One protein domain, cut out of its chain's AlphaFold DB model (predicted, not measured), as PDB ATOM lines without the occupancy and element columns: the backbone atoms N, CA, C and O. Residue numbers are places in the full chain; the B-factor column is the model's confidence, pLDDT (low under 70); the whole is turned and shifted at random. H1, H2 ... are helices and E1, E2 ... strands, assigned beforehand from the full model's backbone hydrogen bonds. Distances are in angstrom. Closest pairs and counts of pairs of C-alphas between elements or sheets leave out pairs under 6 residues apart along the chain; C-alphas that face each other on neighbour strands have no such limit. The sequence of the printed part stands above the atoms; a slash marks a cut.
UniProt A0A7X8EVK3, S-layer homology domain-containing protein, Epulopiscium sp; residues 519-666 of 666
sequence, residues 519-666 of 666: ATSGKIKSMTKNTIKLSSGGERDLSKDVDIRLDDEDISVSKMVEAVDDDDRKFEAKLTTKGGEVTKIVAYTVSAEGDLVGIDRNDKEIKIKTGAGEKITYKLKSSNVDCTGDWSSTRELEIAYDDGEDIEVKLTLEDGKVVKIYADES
ATOM      1  N   ALA A 519      -4.702  10.741 -38.675       48.81
ATOM      2  CA  ALA A 519      -3.258  10.653 -38.700       48.81
ATOM      3  C   ALA A 519      -2.780   9.403 -37.955       48.81
ATOM      4  O   ALA A 519      -2.503   9.446 -36.765       48.81
ATOM      5  N   THR A 520      -2.662   8.269 -38.644       59.09
ATOM      6  CA  THR A 520      -2.202   7.035 -37.991       59.09
ATOM      7  C   THR A 520      -0.692   7.104 -37.759       59.09
ATOM      8  O   THR A 520       0.065   7.278 -38.717       59.09
ATOM      9  N   SER A 521      -0.246   6.952 -36.508       61.91
ATOM     10  CA  SER A 521       1.175   6.891 -36.153       61.91
ATOM     11  C   SER A 521       1.629   5.492 -35.736       61.91
ATOM     12  O   SER A 521       0.843   4.652 -35.283       61.91
ATOM     13  N   GLY A 522       2.921   5.226 -35.902       63.97
ATOM     14  CA  GLY A 522       3.574   4.054 -35.336       63.97
ATOM     15  C   GLY A 522       4.836   3.643 -36.081       63.97
ATOM     16  O   GLY A 522       5.235   4.245 -37.078       63.97
ATOM     17  N   LYS A 523       5.467   2.571 -35.597       80.56
ATOM     18  CA  LYS A 523       6.684   2.018 -36.203       80.56
ATOM     19  C   LYS A 523       6.413   1.483 -37.601       80.56
ATOM     20  O   LYS A 523       5.505   0.660 -37.770       80.56
ATOM     21  N   ILE A 524       7.224   1.881 -38.574       86.56
ATOM     22  CA  ILE A 524       7.151   1.341 -39.934       86.56
ATOM     23  C   ILE A 524       7.614  -0.115 -39.895       86.56
ATOM     24  O   ILE A 524       8.674  -0.426 -39.360       86.56
ATOM     25  N   LYS A 525       6.788  -1.016 -40.430       90.19
ATOM     26  CA  LYS A 525       7.101  -2.442 -40.554       90.19
ATOM     27  C   LYS A 525       7.680  -2.778 -41.925       90.19
ATOM     28  O   LYS A 525       8.559  -3.624 -42.011       90.19
ATOM     29  N   SER A 526       7.133  -2.182 -42.979       92.56
ATOM     30  CA  SER A 526       7.595  -2.349 -44.358       92.56
ATOM     31  C   SER A 526       7.035  -1.236 -45.237       92.56
ATOM     32  O   SER A 526       5.970  -0.683 -44.938       92.56
ATOM     33  N   MET A 527       7.707  -0.948 -46.347       95.44
ATOM     34  CA  MET A 527       7.252   0.025 -47.335       95.44
ATOM     35  C   MET A 527       7.610  -0.447 -48.747       95.44
ATOM     36  O   MET A 527       8.625  -1.096 -48.957       95.44
ATOM     37  N   THR A 528       6.767  -0.126 -49.721       95.38
ATOM     38  CA  THR A 528       7.055  -0.274 -51.150       95.38
ATOM     39  C   THR A 528       6.882   1.080 -51.836       95.38
ATOM     40  O   THR A 528       6.487   2.066 -51.217       95.38
ATOM     41  N   LYS A 529       7.113   1.147 -53.153       94.19
ATOM     42  CA  LYS A 529       6.852   2.376 -53.924       94.19
ATOM     43  C   LYS A 529       5.385   2.815 -53.914       94.19
ATOM     44  O   LYS A 529       5.115   3.968 -54.221       94.19
ATOM     45  N   ASN A 530       4.471   1.899 -53.597       94.44
ATOM     46  CA  ASN A 530       3.034   2.132 -53.680       94.44
ATOM     47  C   ASN A 530       2.318   1.911 -52.351       94.44
ATOM     48  O   ASN A 530       1.142   2.230 -52.273       94.44
ATOM     49  N   THR A 531       2.968   1.334 -51.337       95.00
ATOM     50  CA  THR A 531       2.307   0.969 -50.081       95.00
ATOM     51  C   THR A 531       3.191   1.218 -48.867       95.00
ATOM     52  O   THR A 531       4.416   1.170 -48.952       95.00
ATOM     53  N   ILE A 532       2.575   1.441 -47.710       94.00
ATOM     54  CA  ILE A 532       3.248   1.486 -46.410       94.00
ATOM     55  C   ILE A 532       2.475   0.661 -45.387       94.00
ATOM     56  O   ILE A 532       1.244   0.643 -45.369       94.00
ATOM     57  N   LYS A 533       3.201  -0.022 -44.503       90.19
ATOM     58  CA  LYS A 533       2.626  -0.813 -43.421       90.19
ATOM     59  C   LYS A 533       3.249  -0.426 -42.093       90.19
ATOM     60  O   LYS A 533       4.463  -0.521 -41.916       90.19
ATOM     61  N   LEU A 534       2.406  -0.045 -41.139       84.75
ATOM     62  CA  LEU A 534       2.812   0.170 -39.752       84.75
ATOM     63  C   LEU A 534       2.711  -1.130 -38.949       84.75
ATOM     64  O   LEU A 534       1.976  -2.053 -39.300       84.75
ATOM     65  N   SER A 535       3.425  -1.196 -37.831       77.44
ATOM     66  CA  SER A 535       3.416  -2.355 -36.931       77.44
ATOM     67  C   SER A 535       2.051  -2.584 -36.268       77.44
ATOM     68  O   SER A 535       1.683  -3.728 -36.013       77.44
ATOM     69  N   SER A 536       1.297  -1.511 -36.015       59.88
ATOM     70  CA  SER A 536      -0.022  -1.509 -35.365       59.88
ATOM     71  C   SER A 536      -1.205  -1.460 -36.347       59.88
ATOM     72  O   SER A 536      -2.331  -1.219 -35.921       59.88
ATOM     73  N   GLY A 537      -0.998  -1.701 -37.649       64.56
ATOM     74  CA  GLY A 537      -2.050  -1.515 -38.652       64.56
ATOM     75  C   GLY A 537      -1.940  -2.385 -39.906       64.56
ATOM     76  O   GLY A 537      -1.020  -3.187 -40.081       64.56
ATOM     77  N   GLY A 538      -2.937  -2.227 -40.779       68.88
ATOM     78  CA  GLY A 538      -2.943  -2.796 -42.125       68.88
ATOM     79  C   GLY A 538      -1.978  -2.076 -43.070       68.88
ATOM     80  O   GLY A 538      -1.483  -0.990 -42.771       68.88
ATOM     81  N   GLU A 539      -1.709  -2.706 -44.208       86.25
ATOM     82  CA  GLU A 539      -1.009  -2.069 -45.327       86.25
ATOM     83  C   GLU A 539      -1.923  -1.022 -45.978       86.25
ATOM     84  O   GLU A 539      -3.130  -1.247 -46.079       86.25
ATOM     85  N   ARG A 540      -1.362   0.127 -46.364       86.50
ATOM     86  CA  ARG A 540      -2.087   1.253 -46.966       86.50
ATOM     87  C   ARG A 540      -1.425   1.687 -48.263       86.50
ATOM     88  O   ARG A 540      -0.197   1.705 -48.332       86.50
ATOM     89  N   ASP A 541      -2.234   2.083 -49.236       90.50
ATOM     90  CA  ASP A 541      -1.764   2.604 -50.517       90.50
ATOM     91  C   ASP A 541      -1.206   4.024 -50.363       90.50
ATOM     92  O   ASP A 541      -1.702   4.816 -49.564       90.50
ATOM     93  N   LEU A 542      -0.159   4.345 -51.116       92.06
ATOM     94  CA  LEU A 542       0.426   5.678 -51.225       92.06
ATOM     95  C   LEU A 542      -0.202   6.405 -52.408       92.06
ATOM     96  O   LEU A 542      -0.347   5.832 -53.491       92.06
ATOM     97  N   SER A 543      -0.500   7.686 -52.228       88.31
ATOM     98  CA  SER A 543      -0.900   8.525 -53.348       88.31
ATOM     99  C   SER A 543       0.276   8.738 -54.306       88.31
ATOM    100  O   SER A 543       1.451   8.654 -53.934       88.31
ATOM    101  N   LYS A 544      -0.035   9.058 -55.565       84.69
ATOM    102  CA  LYS A 544       0.987   9.326 -56.596       84.69
ATOM    103  C   LYS A 544       1.918  10.491 -56.246       84.69
ATOM    104  O   LYS A 544       3.065  10.484 -56.684       84.69
ATOM    105  N   ASP A 545       1.414  11.449 -55.471       83.56
ATOM    106  CA  ASP A 545       2.088  12.698 -55.106       83.56
ATOM    107  C   ASP A 545       2.341  12.772 -53.588       83.56
ATOM    108  O   ASP A 545       2.214  13.835 -52.980       83.56
ATOM    109  N   VAL A 546       2.629  11.631 -52.953       89.00
ATOM    110  CA  VAL A 546       2.866  11.562 -51.505       89.00
ATOM    111  C   VAL A 546       4.050  12.449 -51.081       89.00
ATOM    112  O   VAL A 546       5.149  12.347 -51.624       89.00
ATOM    113  N   ASP A 547       3.816  13.313 -50.090       77.00
ATOM    114  CA  ASP A 547       4.829  14.165 -49.452       77.00
ATOM    115  C   ASP A 547       5.552  13.367 -48.358       77.00
ATOM    116  O   ASP A 547       4.902  12.850 -47.449       77.00
ATOM    117  N   ILE A 548       6.878  13.219 -48.431       83.44
ATOM    118  CA  ILE A 548       7.644  12.400 -47.479       83.44
ATOM    119  C   ILE A 548       8.767  13.219 -46.869       83.44
ATOM    120  O   ILE A 548       9.642  13.720 -47.575       83.44
ATOM    121  N   ARG A 549       8.778  13.261 -45.538       77.19
ATOM    122  CA  ARG A 549       9.825  13.880 -44.735       77.19
ATOM    123  C   ARG A 549      10.421  12.849 -43.783       77.19
ATOM    124  O   ARG A 549       9.668  12.211 -43.050       77.19
ATOM    125  N   LEU A 550      11.740  12.693 -43.793       80.38
ATOM    126  CA  LEU A 550      12.495  11.835 -42.880       80.38
ATOM    127  C   LEU A 550      13.521  12.687 -42.134       80.38
ATOM    128  O   LEU A 550      14.315  13.357 -42.783       80.38
ATOM    129  N   ASP A 551      13.496  12.670 -40.799       73.50
ATOM    130  CA  ASP A 551      14.439  13.423 -39.950       73.50
ATOM    131  C   ASP A 551      14.556  14.908 -40.350       73.50
ATOM    132  O   ASP A 551      15.636  15.485 -40.428       73.50
ATOM    133  N   ASP A 552      13.404  15.524 -40.626       69.19
ATOM    134  CA  ASP A 552      13.266  16.907 -41.092       69.19
ATOM    135  C   ASP A 552      13.805  17.223 -42.502       69.19
ATOM    136  O   ASP A 552      13.876  18.395 -42.891       69.19
ATOM    137  N   GLU A 553      14.081  16.212 -43.320       70.00
ATOM    138  CA  GLU A 553      14.447  16.382 -44.726       70.00
ATOM    139  C   GLU A 553      13.386  15.810 -45.663       70.00
ATOM    140  O   GLU A 553      12.864  14.717 -45.447       70.00
ATOM    141  N   ASP A 554      13.071  16.544 -46.730       78.12
ATOM    142  CA  ASP A 554      12.148  16.061 -47.755       78.12
ATOM    143  C   ASP A 554      12.877  15.039 -48.641       78.12
ATOM    144  O   ASP A 554      13.927  15.328 -49.228       78.12
ATOM    145  N   ILE A 555      12.328  13.829 -48.748       86.50
ATOM    146  CA  ILE A 555      12.944  12.716 -49.478       86.50
ATOM    147  C   ILE A 555      11.983  12.105 -50.495       86.50
ATOM    148  O   ILE A 555      10.766  12.255 -50.424       86.50
ATOM    149  N   SER A 556      12.530  11.382 -51.474       92.88
ATOM    150  CA  SER A 556      11.703  10.653 -52.435       92.88
ATOM    151  C   SER A 556      11.202   9.334 -51.847       92.88
ATOM    152  O   SER A 556      11.865   8.716 -51.015       92.88
ATOM    153  N   VAL A 557      10.084   8.831 -52.379       94.00
ATOM    154  CA  VAL A 557       9.555   7.494 -52.048       94.00
ATOM    155  C   VAL A 557      10.623   6.408 -52.196       94.00
ATOM    156  O   VAL A 557      10.712   5.520 -51.360       94.00
ATOM    157  N   SER A 558      11.463   6.480 -53.237       92.75
ATOM    158  CA  SER A 558      12.500   5.459 -53.458       92.75
ATOM    159  C   SER A 558      13.580   5.487 -52.375       92.75
ATOM    160  O   SER A 558      13.955   4.424 -51.900       92.75
ATOM    161  N   LYS A 559      14.000   6.678 -51.925       93.25
ATOM    162  CA  LYS A 559      14.942   6.807 -50.803       93.25
ATOM    163  C   LYS A 559      14.341   6.324 -49.485       93.25
ATOM    164  O   LYS A 559      15.042   5.727 -48.682       93.25
ATOM    165  N   MET A 560      13.046   6.567 -49.262       94.44
ATOM    166  CA  MET A 560      12.372   6.068 -48.062       94.44
ATOM    167  C   MET A 560      12.281   4.539 -48.063       94.44
ATOM    168  O   MET A 560      12.490   3.924 -47.026       94.44
ATOM    169  N   VAL A 561      12.009   3.921 -49.218       95.25
ATOM    170  CA  VAL A 561      12.016   2.453 -49.357       95.25
ATOM    171  C   VAL A 561      13.410   1.892 -49.074       95.25
ATOM    172  O   VAL A 561      13.522   0.994 -48.253       95.25
ATOM    173  N   GLU A 562      14.461   2.467 -49.668       93.12
ATOM    174  CA  GLU A 562      15.853   2.068 -49.395       93.12
ATOM    175  C   GLU A 562      16.197   2.177 -47.901       93.12
ATOM    176  O   GLU A 562      16.785   1.259 -47.343       93.12
ATOM    177  N   ALA A 563      15.767   3.256 -47.237       91.12
ATOM    178  CA  ALA A 563      15.980   3.438 -45.805       91.12
ATOM    179  C   ALA A 563      15.218   2.407 -44.955       91.12
ATOM    180  O   ALA A 563      15.763   1.919 -43.974       91.12
ATOM    181  N   VAL A 564      13.968   2.085 -45.308       93.00
ATOM    182  CA  VAL A 564      13.125   1.111 -44.585       93.00
ATOM    183  C   VAL A 564      13.601  -0.331 -44.782       93.00
ATOM    184  O   VAL A 564      13.408  -1.144 -43.882       93.00
ATOM    185  N   ASP A 565      14.205  -0.636 -45.931       92.81
ATOM    186  CA  ASP A 565      14.792  -1.944 -46.234       92.81
ATOM    187  C   ASP A 565      16.159  -2.157 -45.546       92.81
ATOM    188  O   ASP A 565      16.652  -3.285 -45.517       92.81
ATOM    189  N   ASP A 566      16.765  -1.105 -44.978       91.50
ATOM    190  CA  ASP A 566      17.971  -1.203 -44.151       91.50
ATOM    191  C   ASP A 566      17.616  -1.734 -42.748       91.50
ATOM    192  O   ASP A 566      16.998  -1.050 -41.921       91.50
ATOM    193  N   ASP A 567      18.010  -2.979 -42.472       89.00
ATOM    194  CA  ASP A 567      17.735  -3.653 -41.202       89.00
ATOM    195  C   ASP A 567      18.419  -2.983 -40.001       89.00
ATOM    196  O   ASP A 567      17.909  -3.113 -38.880       89.00
ATOM    197  N   ASP A 568      19.471  -2.197 -40.227       93.19
ATOM    198  CA  ASP A 568      20.191  -1.476 -39.177       93.19
ATOM    199  C   ASP A 568      19.462  -0.201 -38.751       93.19
ATOM    200  O   ASP A 568      19.840   0.451 -37.780       93.19
ATOM    201  N   ARG A 569      18.380   0.170 -39.447       92.81
ATOM    202  CA  ARG A 569      17.582   1.361 -39.149       92.81
ATOM    203  C   ARG A 569      16.153   0.992 -38.793       92.81
ATOM    204  O   ARG A 569      15.559   0.026 -39.283       92.81
ATOM    205  N   LYS A 570      15.568   1.773 -37.887       89.94
ATOM    206  CA  LYS A 570      14.164   1.651 -37.481       89.94
ATOM    207  C   LYS A 570      13.523   3.026 -37.442       89.94
ATOM    208  O   LYS A 570      14.123   3.988 -36.962       89.94
ATOM    209  N   PHE A 571      12.273   3.088 -37.893       88.00
ATOM    210  CA  PHE A 571      11.548   4.340 -38.088       88.00
ATOM    211  C   PHE A 571      10.192   4.315 -37.410       88.00
ATOM    212  O   PHE A 571       9.498   3.292 -37.391       88.00
ATOM    213  N   GLU A 572       9.782   5.478 -36.935       77.88
ATOM    214  CA  GLU A 572       8.410   5.764 -36.551       77.88
ATOM    215  C   GLU A 572       7.855   6.838 -37.477       77.88
ATOM    216  O   GLU A 572       8.552   7.793 -37.803       77.88
ATOM    217  N   ALA A 573       6.623   6.654 -37.948       79.44
ATOM    218  CA  ALA A 573       6.005   7.562 -38.900       79.44
ATOM    219  C   ALA A 573       4.587   7.938 -38.508       79.44
ATOM    220  O   ALA A 573       3.844   7.137 -37.943       79.44
ATOM    221  N   LYS A 574       4.212   9.156 -38.890       72.56
ATOM    222  CA  LYS A 574       2.847   9.666 -38.919       72.56
ATOM    223  C   LYS A 574       2.381   9.720 -40.371       72.56
ATOM    224  O   LYS A 574       3.038  10.340 -41.208       72.56
ATOM    225  N   LEU A 575       1.258   9.068 -40.655       78.12
ATOM    226  CA  LEU A 575       0.657   9.003 -41.986       78.12
ATOM    227  C   LEU A 575      -0.561   9.917 -42.045       78.12
ATOM    228  O   LEU A 575      -1.432   9.809 -41.190       78.12
ATOM    229  N   THR A 576      -0.662  10.760 -43.065       72.88
ATOM    230  CA  THR A 576      -1.889  11.502 -43.385       72.88
ATOM    231  C   THR A 576      -2.541  10.854 -44.592       72.88
ATOM    232  O   THR A 576      -1.897  10.719 -45.634       72.88
ATOM    233  N   THR A 577      -3.805  10.455 -44.477       64.88
ATOM    234  CA  THR A 577      -4.563   9.839 -45.572       64.88
ATOM    235  C   THR A 577      -5.603  10.781 -46.156       64.88
ATOM    236  O   THR A 577      -6.192  11.570 -45.428       64.88
ATOM    237  N   LYS A 578      -5.831  10.680 -47.468       67.75
ATOM    238  CA  LYS A 578      -6.918  11.339 -48.189       67.75
ATOM    239  C   LYS A 578      -7.456  10.412 -49.277       67.75
ATOM    240  O   LYS A 578      -6.680   9.921 -50.092       67.75
ATOM    241  N   GLY A 579      -8.766  10.190 -49.320       65.50
ATOM    242  CA  GLY A 579      -9.409   9.230 -50.211       65.50
ATOM    243  C   GLY A 579      -8.959   7.789 -49.962       65.50
ATOM    244  O   GLY A 579      -8.889   7.013 -50.909       65.50
ATOM    245  N   GLY A 580      -8.579   7.450 -48.724       68.50
ATOM    246  CA  GLY A 580      -8.020   6.137 -48.367       68.50
ATOM    247  C   GLY A 580      -6.547   5.909 -48.749       68.50
ATOM    248  O   GLY A 580      -5.949   4.940 -48.284       68.50
ATOM    249  N   GLU A 581      -5.933   6.812 -49.519       81.25
ATOM    250  CA  GLU A 581      -4.506   6.779 -49.865       81.25
ATOM    251  C   GLU A 581      -3.688   7.665 -48.912       81.25
ATOM    252  O   GLU A 581      -4.134   8.728 -48.483       81.25
ATOM    253  N   VAL A 582      -2.458   7.274 -48.592       85.06
ATOM    254  CA  VAL A 582      -1.511   8.080 -47.810       85.06
ATOM    255  C   VAL A 582      -0.963   9.202 -48.688       85.06
ATOM    256  O   VAL A 582      -0.285   8.953 -49.679       85.06
ATOM    257  N   THR A 583      -1.234  10.448 -48.304       81.50
ATOM    258  CA  THR A 583      -0.784  11.660 -49.009       81.50
ATOM    259  C   THR A 583       0.402  12.346 -48.349       81.50
ATOM    260  O   THR A 583       1.085  13.122 -49.014       81.50
ATOM    261  N   LYS A 584       0.681  12.054 -47.073       80.31
ATOM    262  CA  LYS A 584       1.870  12.554 -46.383       80.31
ATOM    263  C   LYS A 584       2.436  11.536 -45.400       80.31
ATOM    264  O   LYS A 584       1.678  10.876 -44.691       80.31
ATOM    265  N   ILE A 585       3.760  11.453 -45.334       82.50
ATOM    266  CA  ILE A 585       4.524  10.656 -44.378       82.50
ATOM    267  C   ILE A 585       5.524  11.584 -43.696       82.50
ATOM    268  O   ILE A 585       6.381  12.172 -44.349       82.50
ATOM    269  N   VAL A 586       5.434  11.698 -42.375       76.44
ATOM    270  CA  VAL A 586       6.484  12.317 -41.559       76.44
ATOM    271  C   VAL A 586       7.091  11.218 -40.707       76.44
ATOM    272  O   VAL A 586       6.402  10.669 -39.848       76.44
ATOM    273  N   ALA A 587       8.338  10.863 -40.986       79.12
ATOM    274  CA  ALA A 587       9.063   9.788 -40.336       79.12
ATOM    275  C   ALA A 587      10.286  10.318 -39.582       79.12
ATOM    276  O   ALA A 587      10.929  11.279 -40.004       79.12
ATOM    277  N   TYR A 588      10.623   9.644 -38.491       80.50
ATOM    278  CA  TYR A 588      11.843   9.880 -37.734       80.50
ATOM    279  C   TYR A 588      12.569   8.559 -37.530       80.50
ATOM    280  O   TYR A 588      11.949   7.531 -37.223       80.50
ATOM    281  N   THR A 589      13.887   8.584 -37.692       85.19
ATOM    282  CA  THR A 589      14.743   7.484 -37.264       85.19
ATOM    283  C   THR A 589      14.665   7.410 -35.738       85.19
ATOM    284  O   THR A 589      14.884   8.406 -35.052       85.19
ATOM    285  N   VAL A 590      14.333   6.236 -35.197       83.38
ATOM    286  CA  VAL A 590      14.257   5.986 -33.742       83.38
ATOM    287  C   VAL A 590      15.412   5.122 -33.247       83.38
ATOM    288  O   VAL A 590      15.760   5.142 -32.066       83.38
ATOM    289  N   SER A 591      16.026   4.364 -34.154       90.88
ATOM    290  CA  SER A 591      17.234   3.596 -33.889       90.88
ATOM    291  C   SER A 591      18.029   3.409 -35.174       90.88
ATOM    292  O   SER A 591      17.432   3.274 -36.247       90.88
ATOM    293  N   ALA A 592      19.352   3.437 -35.049       94.12
ATOM    294  CA  ALA A 592      20.293   3.167 -36.125       94.12
ATOM    295  C   ALA A 592      21.512   2.414 -35.572       94.12
ATOM    296  O   ALA A 592      21.948   2.716 -34.461       94.12
ATOM    297  N   GLU A 593      22.052   1.467 -36.326       95.69
ATOM    298  CA  GLU A 593      23.219   0.651 -35.974       95.69
ATOM    299  C   GLU A 593      24.263   0.696 -37.100       95.69
ATOM    300  O   GLU A 593      23.927   0.929 -38.264       95.69
ATOM    301  N   GLY A 594      25.541   0.549 -36.755       96.44
ATOM    302  CA  GLY A 594      26.620   0.409 -37.731       96.44
ATOM    303  C   GLY A 594      27.983   0.862 -37.219       96.44
ATOM    304  O   GLY A 594      28.126   1.302 -36.076       96.44
ATOM    305  N   ASP A 595      28.975   0.805 -38.106       97.19
ATOM    306  CA  ASP A 595      30.359   1.169 -37.801       97.19
ATOM    307  C   ASP A 595      30.471   2.682 -37.575       97.19
ATOM    308  O   ASP A 595      30.006   3.484 -38.397       97.19
ATOM    309  N   LEU A 596      31.146   3.106 -36.509       97.25
ATOM    310  CA  LEU A 596      31.476   4.505 -36.278       97.25
ATOM    311  C   LEU A 596      32.506   4.971 -37.314       97.25
ATOM    312  O   LEU A 596      33.625   4.478 -37.390       97.25
ATOM    313  N   VAL A 597      32.139   5.975 -38.109       97.19
ATOM    314  CA  VAL A 597      33.012   6.566 -39.142       97.19
ATOM    315  C   VAL A 597      33.220   8.067 -38.950       97.19
ATOM    316  O   VAL A 597      33.681   8.762 -39.860       97.19
ATOM    317  N   GLY A 598      32.828   8.586 -37.789       96.19
ATOM    318  CA  GLY A 598      33.096   9.951 -37.371       96.19
ATOM    319  C   GLY A 598      32.257  10.367 -36.174       96.19
ATOM    320  O   GLY A 598      31.085  10.028 -36.069       96.19
ATOM    321  N   ILE A 599      32.834  11.175 -35.299       94.81
ATOM    322  CA  ILE A 599      32.121  11.861 -34.227       94.81
ATOM    323  C   ILE A 599      32.775  13.227 -34.024       94.81
ATOM    324  O   ILE A 599      33.994  13.338 -34.051       94.81
ATOM    325  N   ASP A 600      31.957  14.269 -33.896       88.88
ATOM    326  CA  ASP A 600      32.408  15.622 -33.573       88.88
ATOM    327  C   ASP A 600      31.487  16.198 -32.501       88.88
ATOM    328  O   ASP A 600      30.315  16.526 -32.735       88.88
ATOM    329  N   ARG A 601      32.014  16.316 -31.283       85.31
ATOM    330  CA  ARG A 601      31.234  16.797 -30.138       85.31
ATOM    331  C   ARG A 601      30.988  18.302 -30.158       85.31
ATOM    332  O   ARG A 601      30.037  18.763 -29.512       85.31
ATOM    333  N   ASN A 602      31.797  19.068 -30.886       76.06
ATOM    334  CA  ASN A 602      31.616  20.511 -31.033       76.06
ATOM    335  C   ASN A 602      30.478  20.804 -32.012       76.06
ATOM    336  O   ASN A 602      29.572  21.574 -31.684       76.06
ATOM    337  N   ASP A 603      30.476  20.110 -33.149       82.75
ATOM    338  CA  ASP A 603      29.440  20.232 -34.179       82.75
ATOM    339  C   ASP A 603      28.190  19.386 -33.879       82.75
ATOM    340  O   ASP A 603      27.159  19.511 -34.555       82.75
ATOM    341  N   LYS A 604      28.254  18.584 -32.805       88.12
ATOM    342  CA  LYS A 604      27.196  17.680 -32.335       88.12
ATOM    343  C   LYS A 604      26.773  16.734 -33.445       88.12
ATOM    344  O   LYS A 604      25.586  16.612 -33.745       88.12
ATOM    345  N   GLU A 605      27.742  16.086 -34.064       93.69
ATOM    346  CA  GLU A 605      27.523  15.123 -35.134       93.69
ATOM    347  C   GLU A 605      28.114  13.772 -34.761       93.69
ATOM    348  O   GLU A 605      29.177  13.683 -34.153       93.69
ATOM    349  N   ILE A 606      27.428  12.714 -35.170       96.25
ATOM    350  CA  ILE A 606      27.966  11.359 -35.214       96.25
ATOM    351  C   ILE A 606      27.649  10.766 -36.579       96.25
ATOM    352  O   ILE A 606      26.579  11.008 -37.139       96.25
ATOM    353  N   LYS A 607      28.603  10.042 -37.147       97.75
ATOM    354  CA  LYS A 607      28.555   9.477 -38.489       97.75
ATOM    355  C   LYS A 607      28.747   7.986 -38.369       97.75
ATOM    356  O   LYS A 607      29.762   7.542 -37.843       97.75
ATOM    357  N   ILE A 608      27.785   7.239 -38.885       97.38
ATOM    358  CA  ILE A 608      27.845   5.781 -38.908       97.38
ATOM    359  C   ILE A 608      27.821   5.289 -40.344       97.38
ATOM    360  O   ILE A 608      27.331   5.982 -41.242       97.38
ATOM    361  N   LYS A 609      28.359   4.100 -40.559       96.31
ATOM    362  CA  LYS A 609      28.228   3.357 -41.799       96.31
ATOM    363  C   LYS A 609      27.404   2.107 -41.513       96.31
ATOM    364  O   LYS A 609      27.858   1.248 -40.769       96.31
ATOM    365  N   THR A 610      26.215   2.015 -42.099       93.75
ATOM    366  CA  THR A 610      25.342   0.846 -41.910       93.75
ATOM    367  C   THR A 610      25.918  -0.380 -42.625       93.75
ATOM    368  O   THR A 610      26.802  -0.258 -43.486       93.75
ATOM    369  N   GLY A 611      25.406  -1.569 -42.322       85.81
ATOM    370  CA  GLY A 611      25.739  -2.824 -42.992       85.81
ATOM    371  C   GLY A 611      25.413  -2.813 -44.490       85.81
ATOM    372  O   GLY A 611      26.094  -3.474 -45.278       85.81
ATOM    373  N   ALA A 612      24.455  -1.984 -44.924       84.81
ATOM    374  CA  ALA A 612      24.192  -1.695 -46.341       84.81
ATOM    375  C   ALA A 612      25.294  -0.840 -47.010       84.81
ATOM    376  O   ALA A 612      25.331  -0.689 -48.235       84.81
ATOM    377  N   GLY A 613      26.222  -0.292 -46.221       86.19
ATOM    378  CA  GLY A 613      27.348   0.526 -46.660       86.19
ATOM    379  C   GLY A 613      27.038   2.018 -46.799       86.19
ATOM    380  O   GLY A 613      27.916   2.770 -47.236       86.19
ATOM    381  N   GLU A 614      25.830   2.459 -46.440       88.69
ATOM    382  CA  GLU A 614      25.440   3.869 -46.457       88.69
ATOM    383  C   GLU A 614      26.090   4.614 -45.286       88.69
ATOM    384  O   GLU A 614      26.080   4.141 -44.153       88.69
ATOM    385  N   LYS A 615      26.666   5.796 -45.550       94.81
ATOM    386  CA  LYS A 615      27.215   6.670 -44.505       94.81
ATOM    387  C   LYS A 615      26.200   7.740 -44.139       94.81
ATOM    388  O   LYS A 615      25.875   8.580 -44.977       94.81
ATOM    389  N   ILE A 616      25.768   7.750 -42.887       92.31
ATOM    390  CA  ILE A 616      24.696   8.622 -42.405       92.31
ATOM    391  C   ILE A 616      25.222   9.475 -41.259       92.31
ATOM    392  O   ILE A 616      25.930   8.987 -40.383       92.31
ATOM    393  N   THR A 617      24.892  10.768 -41.282       94.75
ATOM    394  CA  THR A 617      25.228  11.709 -40.209       94.75
ATOM    395  C   THR A 617      23.986  11.999 -39.385       94.75
ATOM    396  O   THR A 617      22.986  12.461 -39.927       94.75
ATOM    397  N   TYR A 618      24.072  11.790 -38.077       91.00
ATOM    398  CA  TYR A 618      23.034  12.143 -37.122       91.00
ATOM    399  C   TYR A 618      23.490  13.289 -36.230       91.00
ATOM    400  O   TYR A 618      24.664  13.405 -35.868       91.00
ATOM    401  N   LYS A 619      22.538  14.136 -35.835       88.12
ATOM    402  CA  LYS A 619      22.790  15.207 -34.872       88.12
ATOM    403  C   LYS A 619      22.678  14.673 -33.450       88.12
ATOM    404  O   LYS A 619      21.701  14.021 -33.099       88.12
ATOM    405  N   LEU A 620      23.645  14.995 -32.604       74.94
ATOM    406  CA  LEU A 620      23.580  14.735 -31.173       74.94
ATOM    407  C   LEU A 620      22.649  15.757 -30.507       74.94
ATOM    408  O   LEU A 620      22.724  16.960 -30.775       74.94
ATOM    409  N   LYS A 621      21.787  15.306 -29.586       75.31
ATOM    410  CA  LYS A 621      20.905  16.208 -28.819       75.31
ATOM    411  C   LYS A 621      21.705  17.200 -27.963       75.31
ATOM    412  O   LYS A 621      21.276  18.334 -27.746       75.31
ATOM    413  N   SER A 622      22.892  16.799 -27.511       64.69
ATOM    414  CA  SER A 622      23.874  17.632 -26.812       64.69
ATOM    415  C   SER A 622      25.295  17.138 -27.122       64.69
ATOM    416  O   SER A 622      25.462  16.085 -27.720       64.69
ATOM    417  N   SER A 623      26.335  17.863 -26.705       62.34
ATOM    418  CA  SER A 623      27.728  17.400 -26.862       62.34
ATOM    419  C   SER A 623      28.101  16.236 -25.927       62.34
ATOM    420  O   SER A 623      29.179  15.669 -26.067       62.34
ATOM    421  N   ASN A 624      27.230  15.903 -24.965       61.28
ATOM    422  CA  ASN A 624      27.412  14.841 -23.977       61.28
ATOM    423  C   ASN A 624      26.136  13.988 -23.924       61.28
ATOM    424  O   ASN A 624      25.314  14.121 -23.016       61.28
ATOM    425  N   VAL A 625      25.949  13.163 -24.949       65.00
ATOM    426  CA  VAL A 625      24.871  12.168 -25.015       65.00
ATOM    427  C   VAL A 625      25.220  10.965 -24.127       65.00
ATOM    428  O   VAL A 625      26.404  10.674 -23.951       65.00
ATOM    429  N   ASP A 626      24.212  10.299 -23.547       67.88
ATOM    430  CA  ASP A 626      24.383   9.072 -22.749       67.88
ATOM    431  C   ASP A 626      25.127   8.016 -23.581       67.88
ATOM    432  O   ASP A 626      24.649   7.655 -24.653       67.88
ATOM    433  N   CYS A 627      26.302   7.578 -23.129       77.44
ATOM    434  CA  CYS A 627      27.168   6.631 -23.834       77.44
ATOM    435  C   CYS A 627      27.464   5.447 -22.914       77.44
ATOM    436  O   CYS A 627      27.834   5.638 -21.755       77.44
ATOM    437  N   THR A 628      27.259   4.236 -23.416       71.94
ATOM    438  CA  THR A 628      27.382   2.976 -22.668       71.94
ATOM    439  C   THR A 628      28.053   1.913 -23.540       71.94
ATOM    440  O   THR A 628      28.109   2.106 -24.748       71.94
ATOM    441  N   GLY A 629      28.511   0.802 -22.959       88.69
ATOM    442  CA  GLY A 629      29.302  -0.224 -23.658       88.69
ATOM    443  C   GLY A 629      30.741  -0.215 -23.145       88.69
ATOM    444  O   GLY A 629      30.942   0.013 -21.945       88.69
ATOM    445  N   ASP A 630      31.712  -0.405 -24.032       86.25
ATOM    446  CA  ASP A 630      33.142  -0.341 -23.698       86.25
ATOM    447  C   ASP A 630      33.610   1.091 -23.372       86.25
ATOM    448  O   ASP A 630      34.506   1.282 -22.543       86.25
ATOM    449  N   TRP A 631      32.935   2.111 -23.923       86.50
ATOM    450  CA  TRP A 631      33.174   3.526 -23.604       86.50
ATOM    451  C   TRP A 631      32.016   4.150 -22.822       86.50
ATOM    452  O   TRP A 631      30.833   4.007 -23.148       86.50
ATOM    453  N   SER A 632      32.365   4.919 -21.790       71.50
ATOM    454  CA  SER A 632      31.418   5.471 -20.813       71.50
ATOM    455  C   SER A 632      31.015   6.924 -21.086       71.50
ATOM    456  O   SER A 632      30.211   7.516 -20.361       71.50
ATOM    457  N   SER A 633      31.572   7.536 -22.136       78.06
ATOM    458  CA  SER A 633      31.208   8.885 -22.563       78.06
ATOM    459  C   SER A 633      31.453   9.106 -24.052       78.06
ATOM    460  O   SER A 633      32.358   8.530 -24.644       78.06
ATOM    461  N   THR A 634      30.713  10.047 -24.641       75.12
ATOM    462  CA  THR A 634      30.968  10.513 -26.016       75.12
ATOM    463  C   THR A 634      32.380  11.066 -26.207       75.12
ATOM    464  O   THR A 634      32.891  11.043 -27.317       75.12
ATOM    465  N   ARG A 635      33.020  11.573 -25.142       79.81
ATOM    466  CA  ARG A 635      34.412  12.036 -25.190       79.81
ATOM    467  C   ARG A 635      35.390  10.870 -25.299       79.81
ATOM    468  O   ARG A 635      36.342  10.970 -26.054       79.81
ATOM    469  N   GLU A 636      35.179   9.813 -24.520       85.25
ATOM    470  CA  GLU A 636      35.985   8.590 -24.620       85.25
ATOM    471  C   GLU A 636      35.809   7.949 -25.992       85.25
ATOM    472  O   GLU A 636      36.799   7.603 -26.617       85.25
ATOM    473  N   LEU A 637      34.574   7.915 -26.492       88.44
ATOM    474  CA  LEU A 637      34.253   7.443 -27.835       88.44
ATOM    475  C   LEU A 637      34.945   8.264 -28.943       88.44
ATOM    476  O   LEU A 637      35.458   7.699 -29.900       88.44
ATOM    477  N   GLU A 638      34.970   9.597 -28.814       90.25
ATOM    478  CA  GLU A 638      35.678  10.503 -29.736       90.25
ATOM    479  C   GLU A 638      37.193  10.263 -29.714       90.25
ATOM    480  O   GLU A 638      37.808  10.189 -30.771       90.25
ATOM    481  N   ILE A 639      37.779  10.053 -28.530       87.75
ATOM    482  CA  ILE A 639      39.205   9.723 -28.383       87.75
ATOM    483  C   ILE A 639      39.522   8.358 -29.003       87.75
ATOM    484  O   ILE A 639      40.478   8.255 -29.759       87.75
ATOM    485  N   ALA A 640      38.717   7.335 -28.719       89.50
ATOM    486  CA  ALA A 640      38.900   5.986 -29.250       89.50
ATOM    487  C   ALA A 640      38.831   5.960 -30.784       89.50
ATOM    488  O   ALA A 640      39.680   5.367 -31.450       89.50
ATOM    489  N   TYR A 641      37.873   6.694 -31.355       93.25
ATOM    490  CA  TYR A 641      37.782   6.887 -32.798       93.25
ATOM    491  C   TYR A 641      39.016   7.608 -33.371       93.25
ATOM    492  O   TYR A 641      39.562   7.182 -34.389       93.25
ATOM    493  N   ASP A 642      39.481   8.682 -32.722       91.31
ATOM    494  CA  ASP A 642      40.677   9.427 -33.144       91.31
ATOM    495  C   ASP A 642      41.967   8.586 -33.037       91.31
ATOM    496  O   ASP A 642      42.886   8.755 -33.847       91.31
ATOM    497  N   ASP A 643      42.019   7.659 -32.077       93.38
ATOM    498  CA  ASP A 643      43.102   6.687 -31.893       93.38
ATOM    499  C   ASP A 643      43.036   5.525 -32.909       93.38
ATOM    500  O   ASP A 643      43.995   4.756 -33.043       93.38
ATOM    501  N   GLY A 644      41.962   5.458 -33.707       91.94
ATOM    502  CA  GLY A 644      41.790   4.522 -34.816       91.94
ATOM    503  C   GLY A 644      41.218   3.166 -34.414       91.94
ATOM    504  O   GLY A 644      41.486   2.185 -35.107       91.94
ATOM    505  N   GLU A 645      40.479   3.101 -33.305       93.44
ATOM    506  CA  GLU A 645      39.763   1.896 -32.887       93.44
ATOM    507  C   GLU A 645      38.565   1.624 -33.817       93.44
ATOM    508  O   GLU A 645      37.894   2.550 -34.286       93.44
ATOM    509  N   ASP A 646      38.309   0.344 -34.099       93.88
ATOM    510  CA  ASP A 646      37.135  -0.098 -34.853       93.88
ATOM    511  C   ASP A 646      35.960  -0.235 -33.871       93.88
ATOM    512  O   ASP A 646      36.013  -1.015 -32.919       93.88
ATOM    513  N   ILE A 647      34.923   0.580 -34.064       97.19
ATOM    514  CA  ILE A 647      33.856   0.776 -33.078       97.19
ATOM    515  C   ILE A 647      32.499   0.565 -33.738       97.19
ATOM    516  O   ILE A 647      32.168   1.259 -34.702       97.19
ATOM    517  N   GLU A 648      31.675  -0.317 -33.176       96.38
ATOM    518  CA  GLU A 648      30.292  -0.510 -33.607       96.38
ATOM    519  C   GLU A 648      29.375   0.260 -32.657       96.38
ATOM    520  O   GLU A 648      29.517   0.182 -31.433       96.38
ATOM    521  N   VAL A 649      28.425   1.028 -33.202       96.75
ATOM    522  CA  VAL A 649      27.502   1.827 -32.392       96.75
ATOM    523  C   VAL A 649      26.043   1.490 -32.652       96.75
ATOM    524  O   VAL A 649      25.591   1.359 -33.785       96.75
ATOM    525  N   LYS A 650      25.272   1.461 -31.568       96.19
ATOM    526  CA  LYS A 650      23.809   1.440 -31.549       96.19
ATOM    527  C   LYS A 650      23.302   2.774 -31.039       96.19
ATOM    528  O   LYS A 650      23.475   3.136 -29.874       96.19
ATOM    529  N   LEU A 651      22.644   3.514 -31.918       94.69
ATOM    530  CA  LEU A 651      22.072   4.819 -31.640       94.69
ATOM    531  C   LEU A 651      20.600   4.672 -31.266       94.69
ATOM    532  O   LEU A 651      19.826   3.987 -31.938       94.69
ATOM    533  N   THR A 652      20.196   5.370 -30.209       87.38
ATOM    534  CA  THR A 652      18.786   5.652 -29.915       87.38
ATOM    535  C   THR A 652      18.526   7.123 -30.186       87.38
ATOM    536  O   THR A 652      19.271   7.986 -29.706       87.38
ATOM    537  N   LEU A 653      17.471   7.407 -30.945       86.56
ATOM    538  CA  LEU A 653      17.142   8.751 -31.397       86.56
ATOM    539  C   LEU A 653      15.748   9.173 -30.921       86.56
ATOM    540  O   LEU A 653      14.820   8.368 -30.881       86.56
ATOM    541  N   GLU A 654      15.613  10.454 -30.589       70.31
ATOM    542  CA  GLU A 654      14.340  11.142 -30.360       70.31
ATOM    543  C   GLU A 654      14.285  12.346 -31.303       70.31
ATOM    544  O   GLU A 654      15.232  13.137 -31.338       70.31
ATOM    545  N   ASP A 655      13.200  12.479 -32.070       65.56
ATOM    546  CA  ASP A 655      13.004  13.559 -33.048       65.56
ATOM    547  C   ASP A 655      14.201  13.718 -34.017       65.56
ATOM    548  O   ASP A 655      14.700  14.820 -34.247       65.56
ATOM    549  N   GLY A 656      14.739  12.594 -34.514       65.94
ATOM    550  CA  GLY A 656      15.883  12.563 -35.437       65.94
ATOM    551  C   GLY A 656      17.243  12.914 -34.812       65.94
ATOM    552  O   GLY A 656      18.246  13.012 -35.522       65.94
ATOM    553  N   LYS A 657      17.318  13.100 -33.484       80.00
ATOM    554  CA  LYS A 657      18.561  13.422 -32.760       80.00
ATOM    555  C   LYS A 657      18.969  12.304 -31.814       80.00
ATOM    556  O   LYS A 657      18.145  11.767 -31.083       80.00
ATOM    557  N   VAL A 658      20.262  12.009 -31.758       80.69
ATOM    558  CA  VAL A 658      20.818  10.964 -30.893       80.69
ATOM    559  C   VAL A 658      20.720  11.383 -29.428       80.69
ATOM    560  O   VAL A 658      21.223  12.441 -29.034       80.69
ATOM    561  N   VAL A 659      20.069  10.536 -28.629       77.19
ATOM    562  CA  VAL A 659      19.870  10.713 -27.180       77.19
ATOM    563  C   VAL A 659      20.577   9.662 -26.340       77.19
ATOM    564  O   VAL A 659      20.810   9.899 -25.155       77.19
ATOM    565  N   LYS A 660      20.956   8.540 -26.957       84.75
ATOM    566  CA  LYS A 660      21.797   7.514 -26.353       84.75
ATOM    567  C   LYS A 660      22.660   6.832 -27.409       84.75
ATOM    568  O   LYS A 660      22.202   6.615 -28.531       84.75
ATOM    569  N   ILE A 661      23.879   6.489 -27.022       93.19
ATOM    570  CA  ILE A 661      24.854   5.720 -27.784       93.19
ATOM    571  C   ILE A 661      25.219   4.494 -26.944       93.19
ATOM    572  O   ILE A 661      25.494   4.590 -25.748       93.19
ATOM    573  N   TYR A 662      25.185   3.328 -27.561       91.56
ATOM    574  CA  TYR A 662      25.843   2.137 -27.053       91.56
ATOM    575  C   TYR A 662      26.977   1.809 -28.021       91.56
ATOM    576  O   TYR A 662      26.713   1.785 -29.219       91.56
ATOM    577  N   ALA A 663      28.202   1.653 -27.537       94.19
ATOM    578  CA  ALA A 663      29.395   1.502 -28.358       94.19
ATOM    579  C   ALA A 663      30.283   0.385 -27.800       94.19
ATOM    580  O   ALA A 663      30.688   0.479 -26.641       94.19
ATOM    581  N   ASP A 664      30.586  -0.611 -28.632       93.06
ATOM    582  CA  ASP A 664      31.474  -1.738 -28.311       93.06
ATOM    583  C   ASP A 664      32.599  -1.846 -29.358       93.06
ATOM    584  O   ASP A 664      32.454  -1.383 -30.498       93.06
ATOM    585  N   GLU A 665      33.731  -2.429 -28.961       89.75
ATOM    586  CA  GLU A 665      34.825  -2.771 -29.881       89.75
ATOM    587  C   GLU A 665      34.323  -3.790 -30.926       89.75
ATOM    588  O   GLU A 665      33.681  -4.785 -30.571       89.75
ATOM    589  N   SER A 666      34.553  -3.498 -32.217       76.12
ATOM    590  CA  SER A 666      34.036  -4.282 -33.361       76.12
ATOM    591  C   SER A 666      34.692  -5.650 -33.556       76.12
ATOM    592  O   SER A 666      35.920  -5.780 -33.345       76.12
TER     593      SER A 666
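Overview. This is residues 519 to 666 of the 666 residues of the protein "S-layer homology domain-containing protein" of Epulopiscium sp (UniProt A0A7X8EVK3). Two small rings of strands sit end to end along a rod and share one very long strand, E5, which runs from the one into the other. E1, E2, E3, E4 and the first part of E5 make the first ring, with H1 packed on it; E5, E6, E7, E9 and E10 make the second, thinly closed between E7 and E10, with E8 beside E10 and H2 at the rod's far end. The printed part has 148 residues, with two named helices and ten named strands; along the chain come three strands, E1 to E3, then H1, then five strands, E4 to E8, then H2, and last E9 and E10. The ten strands belong to one branched, strongly twisted sheet with both parallel and antiparallel neighbour pairs, in which E5 and E10 have three or more neighbours each; the class is mostly strand. The whole is compact, with a radius of gyration of the C-alphas of 16.6 A, and spans 55 by 26 by 24 A.

Arrangement. E1, residues 520 to 527, and E2, residues 531 to 534, form a hairpin, with N 525 and O 533 within hydrogen-bond range at 2.8 A. E2 and E3, residues 539 to 550, form the next hairpin, with N 540 and O 532 at 2.8 A; E1, E2 and E3 are a meander, each strand the antiparallel neighbour of the one before. H1, residues 557 to 565, is on the sheet at a height of 7.3 A; its closest C-alpha pair with E1 is Val 561 and Met 527, 5.7 A. E4, residues 569 to 578, is antiparallel to E1, with N 522 and O 573 at 2.9 A, and forms a hairpin with E5, residues 581 to 600, with N 574 and O 586 at 2.8 A. E3 and E5 are parallel, with N 582 and O 541 at 2.7 A. E5 bends by 95 degrees at residue 596 and forms a hairpin with E6, residues 605 to 609, with N 607 and O 598 at 2.7 A. E6 and E7, residues 615 to 620, form another, with N 618 and O 606 at 2.8 A; E4, E5, E6 and E7 are a second meander. E8, residues 626 to 629, is the edge strand, parallel to E10, residues 657 to 665, with N 661 and O 626 at 2.8 A. H2, residues 634 to 642, is on the sheet too, its closest C-alpha pair with E5 being Glu 638 and Ile 599, 5.9 A; H1 and H2 are apart. E9, residues 647 to 654, is antiparallel to E5, with N 651 and O 592 at 2.8 A, and forms a hairpin with E10, with N 650 and O 662 at 2.8 A. E7 and E10 are parallel, with N 658 and O 619 at 2.8 A. In H1 and H2 every O i to N i+4 pair is within hydrogen-bond range.

Along the chain. E1 begins at C-alpha 520, (-2.202, 7.035, -37.991), and measures 15.0 A; E2 measures 10.4 A, E3 19.5 A, H1 12.3 A and E4 28.0 A. E5 is the longest strand, 41.3 A from C-alpha 581, (-4.506, 6.779, -49.865), to C-alpha 600, (32.408, 15.622, -33.573). E6 measures 13.5 A, E7 16.0 A, E8 10.6 A, H2 12.1 A and E9 22.3 A. E10, 23.1 A, ends at C-alpha 665, (34.825, -2.771, -29.881).

Size, cuts and confidence. The two C-alphas farthest apart, those of Gly 579 and Asp 643, are 55.7 A apart. The printed part has no cut and ends at the chain's last residue, 666. No link is long; the link from E3 to H1 is short, and the others are tight. The mean pLDDT of the printed part is 84.5; 19 residues are under 70, namely 519 to 522, 536 to 538, 552, 577 to 580, 622 to 626, and 655 to 656.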